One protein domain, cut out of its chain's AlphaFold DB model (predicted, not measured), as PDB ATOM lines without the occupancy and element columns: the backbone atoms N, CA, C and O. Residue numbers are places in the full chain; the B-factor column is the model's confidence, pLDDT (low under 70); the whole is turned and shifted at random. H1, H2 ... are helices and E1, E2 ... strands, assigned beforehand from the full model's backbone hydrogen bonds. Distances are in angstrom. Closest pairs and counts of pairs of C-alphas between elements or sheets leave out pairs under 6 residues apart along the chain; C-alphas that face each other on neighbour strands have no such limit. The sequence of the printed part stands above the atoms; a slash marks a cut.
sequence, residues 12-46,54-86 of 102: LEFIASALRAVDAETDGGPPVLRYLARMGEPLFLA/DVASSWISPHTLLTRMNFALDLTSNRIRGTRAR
ATOM      1  N   LEU A  12      94.801 147.328 140.015       96.00
ATOM      2  CA  LEU A  12      95.900 146.401 139.732       96.00
ATOM      3  C   LEU A  12      97.263 147.002 140.075       96.00
ATOM      4  O   LEU A  12      98.057 146.394 140.793       96.00
ATOM      5  N   GLU A  13      97.519 148.224 139.618       95.69
ATOM      6  CA  GLU A  13      98.765 148.947 139.886       95.69
ATOM      7  C   GLU A  13      98.943 149.235 141.380       95.69
ATOM      8  O   GLU A  13     100.056 149.188 141.906       95.69
ATOM      9  N   PHE A  14      97.847 149.539 142.078       95.75
ATOM     10  CA  PHE A  14      97.841 149.759 143.517       95.75
ATOM     11  C   PHE A  14      98.226 148.482 144.269       95.75
ATOM     12  O   PHE A  14      99.154 148.528 145.077       95.75
ATOM     13  N   ILE A  15      97.576 147.352 143.970       97.00
ATOM     14  CA  ILE A  15      97.863 146.062 144.611       97.00
ATOM     15  C   ILE A  15      99.301 145.625 144.328       97.00
ATOM     16  O   ILE A  15     100.047 145.366 145.270       97.00
ATOM     17  N   ALA A  16      99.733 145.631 143.064       97.12
ATOM     18  CA  ALA A  16     101.103 145.277 142.699       97.12
ATOM     19  C   ALA A  16     102.129 146.193 143.391       97.12
ATOM     20  O   ALA A  16     103.159 145.737 143.890       97.12
ATOM     21  N   SER A  17     101.835 147.494 143.483       96.31
ATOM     22  CA  SER A  17     102.703 148.444 144.176       96.31
ATOM     23  C   SER A  17     102.763 148.220 145.682       96.31
ATOM     24  O   SER A  17     103.812 148.478 146.264       96.31
ATOM     25  N   ALA A  18     101.660 147.825 146.311       95.81
ATOM     26  CA  ALA A  18     101.599 147.566 147.742       95.81
ATOM     27  C   ALA A  18     102.324 146.264 148.099       95.81
ATOM     28  O   ALA A  18     103.151 146.270 149.005       95.81
ATOM     29  N   LEU A  19     102.104 145.195 147.324       96.50
ATOM     30  CA  LEU A  19     102.835 143.931 147.452       96.50
ATOM     31  C   LEU A  19     104.348 144.159 147.353       96.50
ATOM     32  O   LEU A  19     105.096 143.752 148.237       96.50
ATOM     33  N   ARG A  20     104.790 144.910 146.337       95.50
ATOM     34  CA  ARG A  20     106.201 145.281 146.174       95.50
ATOM     35  C   ARG A  20     106.731 146.143 147.324       95.50
ATOM     36  O   ARG A  20     107.895 146.023 147.679       95.50
ATOM     37  N   ALA A  21     105.919 147.034 147.895       93.94
ATOM     38  CA  ALA A  21     106.366 147.923 148.974       93.94
ATOM     39  C   ALA A  21     106.716 147.174 150.272       93.94
ATOM     40  O   ALA A  21     107.552 147.651 151.045       93.94
ATOM     41  N   VAL A  22     106.091 146.016 150.502       92.88
ATOM     42  CA  VAL A  22     106.293 145.180 151.698       92.88
ATOM     43  C   VAL A  22     107.043 143.878 151.403       92.88
ATOM     44  O   VAL A  22     107.094 142.997 152.260       92.88
ATOM     45  N   ASP A  23     107.612 143.760 150.199       94.50
ATOM     46  CA  ASP A  23     108.290 142.552 149.722       94.50
ATOM     47  C   ASP A  23     107.427 141.291 149.922       94.50
ATOM     48  O   ASP A  23     107.833 140.307 150.535       94.50
ATOM     49  N   ALA A  24     106.155 141.364 149.518       95.50
ATOM     50  CA  ALA A  24     105.219 140.267 149.722       95.50
ATOM     51  C   ALA A  24     105.460 139.110 148.749       95.50
ATOM     52  O   ALA A  24     105.515 139.300 147.535       95.50
ATOM     53  N   GLU A  25     105.460 137.894 149.285       96.19
ATOM     54  CA  GLU A  25     105.270 136.670 148.516       96.19
ATOM     55  C   GLU A  25     103.775 136.467 148.277       96.19
ATOM     56  O   GLU A  25     102.977 136.552 149.210       96.19
ATOM     57  N   THR A  26     103.366 136.216 147.034       96.06
ATOM     58  CA  THR A  26     101.957 135.997 146.688       96.06
ATOM     59  C   THR A  26     101.814 134.960 145.583       96.06
ATOM     60  O   THR A  26     102.602 134.941 144.641       96.06
ATOM     61  N   ASP A  27     100.784 134.123 145.678       96.44
ATOM     62  CA  ASP A  27     100.351 133.222 144.606       96.44
ATOM     63  C   ASP A  27      99.398 133.896 143.600       96.44
ATOM     64  O   ASP A  27      98.973 133.271 142.630       96.44
ATOM     65  N   GLY A  28      99.034 135.168 143.824       94.69
ATOM     66  CA  GLY A  28      98.077 135.898 142.987       94.69
ATOM     67  C   GLY A  28      96.665 135.295 142.994       94.69
ATOM     68  O   GLY A  28      95.884 135.547 142.075       94.69
ATOM     69  N   GLY A  29      96.333 134.488 144.002       96.06
ATOM     70  CA  GLY A  29      95.119 133.690 144.033       96.06
ATOM     71  C   GLY A  29      93.819 134.490 144.207       96.06
ATOM     72  O   GLY A  29      93.812 135.718 144.373       96.06
ATOM     73  N   PRO A  30      92.669 133.786 144.255       96.94
ATOM     74  CA  PRO A  30      91.350 134.401 144.385       96.94
ATOM     75  C   PRO A  30      91.205 135.450 145.505       96.94
ATOM     76  O   PRO A  30      90.488 136.426 145.284       96.94
ATOM     77  N   PRO A  31      91.839 135.323 146.693       96.88
ATOM     78  CA  PRO A  31      91.785 136.365 147.719       96.88
ATOM     79  C   PRO A  31      92.261 137.738 147.238       96.88
ATOM     80  O   PRO A  31      91.562 138.718 147.480       96.88
ATOM     81  N   VAL A  32      93.381 137.802 146.512       96.81
ATOM     82  CA  VAL A  32      93.919 139.050 145.948       96.81
ATOM     83  C   VAL A  32      93.022 139.549 144.815       96.81
ATOM     84  O   VAL A  32      92.623 140.714 144.807       96.81
ATOM     85  N   LEU A  33      92.617 138.655 143.906       96.69
ATOM     86  CA  LEU A  33      91.759 139.004 142.767       96.69
ATOM     87  C   LEU A  33      90.392 139.562 143.196       96.69
ATOM     88  O   LEU A  33      89.834 140.436 142.533       96.69
ATOM     89  N   ARG A  34      89.856 139.124 144.342       96.69
ATOM     90  CA  ARG A  34      88.612 139.684 144.891       96.69
ATOM     91  C   ARG A  34      88.742 141.153 145.288       96.69
ATOM     92  O   ARG A  34      87.745 141.866 145.196       96.69
ATOM     93  N   TYR A  35      89.916 141.629 145.709       97.31
ATOM     94  CA  TYR A  35      90.106 143.061 145.975       97.31
ATOM     95  C   TYR A  35      90.075 143.883 144.687       97.31
ATOM     96  O   TYR A  35      89.473 144.954 144.681       97.31
ATOM     97  N   LEU A  36      90.643 143.366 143.591       96.06
ATOM     98  CA  LEU A  36      90.542 143.995 142.269       96.06
ATOM     99  C   LEU A  36      89.079 144.146 141.839       96.06
ATOM    100  O   LEU A  36      88.639 145.244 141.497       96.06
ATOM    101  N   ALA A  37      88.303 143.064 141.957       95.75
ATOM    102  CA  ALA A  37      86.880 143.067 141.630       95.75
ATOM    103  C   ALA A  37      86.080 144.066 142.486       95.75
ATOM    104  O   ALA A  37      85.276 144.824 141.951       95.75
ATOM    105  N   ARG A  38      86.337 144.130 143.801       96.19
ATOM    106  CA  ARG A  38      85.690 145.096 144.715       96.19
ATOM    107  C   ARG A  38      86.014 146.551 144.378       96.19
ATOM    108  O   ARG A  38      85.199 147.431 144.622       96.19
ATOM    109  N   MET A  39      87.190 146.808 143.812       95.62
ATOM    110  CA  MET A  39      87.596 148.140 143.363       95.62
ATOM    111  C   MET A  39      87.144 148.476 141.932       95.62
ATOM    112  O   MET A  39      87.431 149.578 141.469       95.62
ATOM    113  N   GLY A  40      86.438 147.566 141.250       93.69
ATOM    114  CA  GLY A  40      85.876 147.792 139.915       93.69
ATOM    115  C   GLY A  40      86.785 147.403 138.744       93.69
ATOM    116  O   GLY A  40      86.445 147.705 137.605       93.69
ATOM    117  N   GLU A  41      87.905 146.717 138.990       95.38
ATOM    118  CA  GLU A  41      88.831 146.252 137.943       95.38
ATOM    119  C   GLU A  41      89.040 144.725 138.013       95.38
ATOM    120  O   GLU A  41      90.150 144.261 138.272       95.38
ATOM    121  N   PRO A  42      87.993 143.893 137.858       95.50
ATOM    122  CA  PRO A  42      88.179 142.446 137.848       95.50
ATOM    123  C   PRO A  42      89.111 142.004 136.704       95.50
ATOM    124  O   PRO A  42      88.939 142.375 135.545       95.50
ATOM    125  N   LEU A  43      90.116 141.190 137.028       92.62
ATOM    126  CA  LEU A  43      91.161 140.819 136.076       92.62
ATOM    127  C   LEU A  43      90.576 140.057 134.872       92.62
ATOM    128  O   LEU A  43      89.844 139.087 135.053       92.62
ATOM    129  N   PHE A  44      90.914 140.500 133.655       90.88
ATOM    130  CA  PHE A  44      90.454 139.937 132.372       90.88
ATOM    131  C   PHE A  44      88.938 139.979 132.120       90.88
ATOM    132  O   PHE A  44      88.446 139.295 131.227       90.88
ATOM    133  N   LEU A  45      88.192 140.796 132.868       94.81
ATOM    134  CA  LEU A  45      86.733 140.894 132.749       94.81
ATOM    135  C   LEU A  45      86.263 142.288 132.304       94.81
ATOM    136  O   LEU A  45      85.120 142.682 132.559       94.81
ATOM    137  N   ALA A  46      87.132 143.039 131.621       93.06
ATOM    138  CA  ALA A  46      86.757 144.306 131.006       93.06
ATOM    139  C   ALA A  46      85.669 144.060 129.951       93.06
ATOM    140  O   ALA A  46      85.880 143.325 128.993       93.06
ATOM    141  N   ASP A  54      91.952 154.739 131.739       87.38
ATOM    142  CA  ASP A  54      93.151 155.295 132.406       87.38
ATOM    143  C   ASP A  54      92.926 156.703 133.004       87.38
ATOM    144  O   ASP A  54      93.779 157.599 132.947       87.38
ATOM    145  N   VAL A  55      91.736 156.942 133.566       88.31
ATOM    146  CA  VAL A  55      91.371 158.231 134.177       88.31
ATOM    147  C   VAL A  55      91.126 158.086 135.673       88.31
ATOM    148  O   VAL A  55      90.491 157.143 136.134       88.31
ATOM    149  N   ALA A  56      91.625 159.049 136.450       85.75
ATOM    150  CA  ALA A  56      91.576 158.993 137.910       85.75
ATOM    151  C   ALA A  56      90.144 158.917 138.462       85.75
ATOM    152  O   ALA A  56      89.911 158.211 139.441       85.75
ATOM    153  N   SER A  57      89.193 159.606 137.821       87.31
ATOM    154  CA  SER A  57      87.780 159.627 138.217       87.31
ATOM    155  C   SER A  57      87.127 158.243 138.206       87.31
ATOM    156  O   SER A  57      86.213 158.011 138.987       87.31
ATOM    157  N   SER A  58      87.615 157.306 137.386       89.81
ATOM    158  CA  SER A  58      87.118 155.924 137.354       89.81
ATOM    159  C   SER A  58      87.602 155.078 138.536       89.81
ATOM    160  O   SER A  58      86.980 154.072 138.859       89.81
ATOM    161  N   TRP A  59      88.691 155.481 139.199       91.06
ATOM    162  CA  TRP A  59      89.376 154.683 140.228       91.06
ATOM    163  C   TRP A  59      89.319 155.298 141.621       91.06
ATOM    164  O   TRP A  59      89.956 154.793 142.550       91.06
ATOM    165  N   ILE A  60      88.573 156.392 141.776       88.69
ATOM    166  CA  ILE A  60      88.409 157.090 143.042       88.69
ATOM    167  C   ILE A  60      86.929 157.197 143.397       88.69
ATOM    168  O   ILE A  60      86.120 157.806 142.709       88.69
ATOM    169  N   SER A  61      86.580 156.574 144.511       91.25
ATOM    170  CA  SER A  61      85.286 156.695 145.167       91.25
ATOM    171  C   SER A  61      85.498 156.425 146.660       91.25
ATOM    172  O   SER A  61      86.488 155.771 147.016       91.25
ATOM    173  N   PRO A  62      84.595 156.865 147.550       93.94
ATOM    174  CA  PRO A  62      84.692 156.537 148.972       93.94
ATOM    175  C   PRO A  62      84.810 155.024 149.233       93.94
ATOM    176  O   PRO A  62      85.613 154.597 150.060       93.94
ATOM    177  N   HIS A  63      84.083 154.202 148.466       93.25
ATOM    178  CA  HIS A  63      84.152 152.741 148.562       93.25
ATOM    179  C   HIS A  63      85.521 152.185 148.145       93.25
ATOM    180  O   HIS A  63      86.091 151.331 148.831       93.25
ATOM    181  N   THR A  64      86.078 152.680 147.037       93.50
ATOM    182  CA  THR A  64      87.395 152.255 146.548       93.50
ATOM    183  C   THR A  64      88.495 152.636 147.536       93.50
ATOM    184  O   THR A  64      89.381 151.828 147.804       93.50
ATOM    185  N   LEU A  65      88.426 153.831 148.134       94.56
ATOM    186  CA  LEU A  65      89.384 154.272 149.154       94.56
ATOM    187  C   LEU A  65      89.334 153.383 150.404       94.56
ATOM    188  O   LEU A  65      90.379 152.930 150.869       94.56
ATOM    189  N   LEU A  66      88.135 153.064 150.897       96.69
ATOM    190  CA  LEU A  66      87.964 152.129 152.012       96.69
ATOM    191  C   LEU A  66      88.522 150.740 151.680       96.69
ATOM    192  O   LEU A  66      89.251 150.150 152.474       96.69
ATOM    193  N   THR A  67      88.240 150.236 150.480       97.44
ATOM    194  CA  THR A  67      88.740 148.931 150.031       97.44
ATOM    195  C   THR A  67      90.268 148.896 149.959       97.44
ATOM    196  O   THR A  67      90.868 147.892 150.337       97.44
ATOM    197  N   ARG A  68      90.915 149.995 149.548       97.12
ATOM    198  CA  ARG A  68      92.382 150.130 149.553       97.12
ATOM    199  C   ARG A  68      92.966 150.089 150.963       97.12
ATOM    200  O   ARG A  68      93.982 149.430 151.164       97.12
ATOM    201  N   MET A  69      92.325 150.755 151.926       96.88
ATOM    202  CA  MET A  69      92.741 150.704 153.334       96.88
ATOM    203  C   MET A  69      92.582 149.296 153.909       96.88
ATOM    204  O   MET A  69      93.517 148.779 154.513       96.88
ATOM    205  N   ASN A  70      91.449 148.639 153.649       97.06
ATOM    206  CA  ASN A  70      91.217 147.263 154.089       97.06
ATOM    207  C   ASN A  70      92.245 146.299 153.486       97.06
ATOM    208  O   ASN A  70      92.833 145.509 154.215       97.06
ATOM    209  N   PHE A  71      92.531 146.418 152.184       97.50
ATOM    210  CA  PHE A  71      93.581 145.631 151.536       97.50
ATOM    211  C   PHE A  71      94.946 145.843 152.198       97.50
ATOM    212  O   PHE A  71      95.638 144.871 152.476       97.50
ATOM    213  N   ALA A  72      95.328 147.094 152.470       95.44
ATOM    214  CA  ALA A  72      96.599 147.397 153.121       95.44
ATOM    215  C   ALA A  72      96.680 146.762 154.518       95.44
ATOM    216  O   ALA A  72      97.662 146.087 154.811       95.44
ATOM    217  N   LEU A  73      95.634 146.906 155.338       94.50
ATOM    218  CA  LEU A  73      95.570 146.300 156.671       94.50
ATOM    219  C   LEU A  73      95.653 144.772 156.603       94.50
ATOM    220  O   LEU A  73      96.458 144.166 157.308       94.50
ATOM    221  N   ASP A  74      94.862 144.146 155.733       95.88
ATOM    222  CA  ASP A  74      94.849 142.692 155.569       95.88
ATOM    223  C   ASP A  74      96.189 142.159 155.049       95.88
ATOM    224  O   ASP A  74      96.645 141.112 155.508       95.88
ATOM    225  N   LEU A  75      96.847 142.892 154.146       95.06
ATOM    226  CA  LEU A  75      98.179 142.564 153.646       95.06
ATOM    227  C   LEU A  75      99.226 142.641 154.763       95.06
ATOM    228  O   LEU A  75      99.958 141.678 154.978       95.06
ATOM    229  N   THR A  76      99.281 143.749 155.508       92.69
ATOM    230  CA  THR A  76     100.283 143.940 156.573       92.69
ATOM    231  C   THR A  76     100.058 143.028 157.774       92.69
ATOM    232  O   THR A  76     101.009 142.652 158.450       92.69
ATOM    233  N   SER A  77      98.810 142.627 158.030       92.06
ATOM    234  CA  SER A  77      98.463 141.659 159.074       92.06
ATOM    235  C   SER A  77      98.523 140.202 158.597       92.06
ATOM    236  O   SER A  77      98.100 139.318 159.338       92.06
ATOM    237  N   ASN A  78      99.013 139.930 157.377       93.44
ATOM    238  CA  ASN A  78      99.094 138.585 156.791       93.44
ATOM    239  C   ASN A  78      97.754 137.813 156.815       93.44
ATOM    240  O   ASN A  78      97.719 136.600 157.017       93.44
ATOM    241  N   ARG A  79      96.630 138.514 156.607       94.88
ATOM    242  CA  ARG A  79      95.269 137.938 156.595       94.88
ATOM    243  C   ARG A  79      94.800 137.490 155.210       94.88
ATOM    244  O   ARG A  79      93.739 136.881 155.080       94.88
ATOM    245  N   ILE A  80      95.576 137.769 154.166       96.75
ATOM    246  CA  ILE A  80      95.263 137.363 152.794       96.75
ATOM    247  C   ILE A  80      95.874 135.982 152.541       96.75
ATOM    248  O   ILE A  80      97.080 135.841 152.384       96.75
ATOM    249  N   ARG A  81      95.043 134.935 152.484       96.69
ATOM    250  CA  ARG A  81      95.513 133.570 152.185       96.69
ATOM    251  C   ARG A  81      96.307 133.539 150.869       96.69
ATOM    252  O   ARG A  81      95.852 134.113 149.883       96.69
ATOM    253  N   GLY A  82      97.445 132.843 150.869       95.94
ATOM    254  CA  GLY A  82      98.330 132.745 149.699       95.94
ATOM    255  C   GLY A  82      99.193 133.988 149.475       95.94
ATOM    256  O   GLY A  82      99.899 134.070 148.479       95.94
ATOM    257  N   THR A  83      99.142 134.975 150.378       96.69
ATOM    258  CA  THR A  83      99.944 136.200 150.312       96.69
ATOM    259  C   THR A  83     100.534 136.533 151.679       96.69
ATOM    260  O   THR A  83      99.814 136.601 152.672       96.69
ATOM    261  N   ARG A  84     101.844 136.760 151.740       94.31
ATOM    262  CA  ARG A  84     102.570 137.033 152.979       94.31
ATOM    263  C   ARG A  84     103.558 138.170 152.773       94.31
ATOM    264  O   ARG A  84     104.435 138.070 151.923       94.31
ATOM    265  N   ALA A  85     103.445 139.231 153.564       92.00
ATOM    266  CA  ALA A  85     104.461 140.273 153.618       92.00
ATOM    267  C   ALA A  85     105.734 139.708 154.269       92.00
ATOM    268  O   ALA A  85     105.667 139.155 155.372       92.00
ATOM    269  N   ARG A  86     106.881 139.818 153.588       83.50
ATOM    270  CA  ARG A  86     108.177 139.404 154.144       83.50
ATOM    271  C   ARG A  86     108.774 140.482 155.032       83.50
ATOM    272  O   ARG A  86     109.406 140.165 156.036       83.50
TER     273      ARG A  86
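This is residues 12 to 46 and 54 to 86 of the 102 residues of the protein "DUF1800 family protein" of Deltaproteobacteria bacterium (UniProt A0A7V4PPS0). A tiny antiparallel sheet, E1 and E2, lies at one end of three helices: H2 and H3 side by side, H1 slanted near both. The printed part has 68 residues with named elements in the order H1, E1, H2, H3, E2, mostly helix. It is compact, radius of gyration of the C-alphas 11.6 A, spanning 33 by 23 by 16 A.

E1 is residues 24 to 26, 6.2 A; E2 is 83 to 85, 6.9 A, ending at C-alpha 85 (104.461, 140.273, 153.618). H3 is 62 to 76, 21.4 A; H2 is 30 to 38, 12.1 A. H1, 12 to 21, 14.0 A, begins at C-alpha 12 (95.900, 146.401, 139.732).

E1 and E2 stand at 171 degrees, with N 25 and O 84 within hydrogen-bond range, 2.8 A. H2 and H3 touch, closest C-alphas Tyr 35 and Phe 71, 7.0 A, opposite ways at a shallow tilt of 20 degrees. H1 and H3 are close but not clearly touching, closest C-alphas Ala 18 and Ala 72, 7.3 A. Every O i to N i+4 pair is within hydrogen-bond range in H1 and H3, 3 of 5 in H2.

Residues 47 to 53 are not printed; C-alphas 46 and 54 are 12.8 A apart. No printed residue is under 70 in pLDDT.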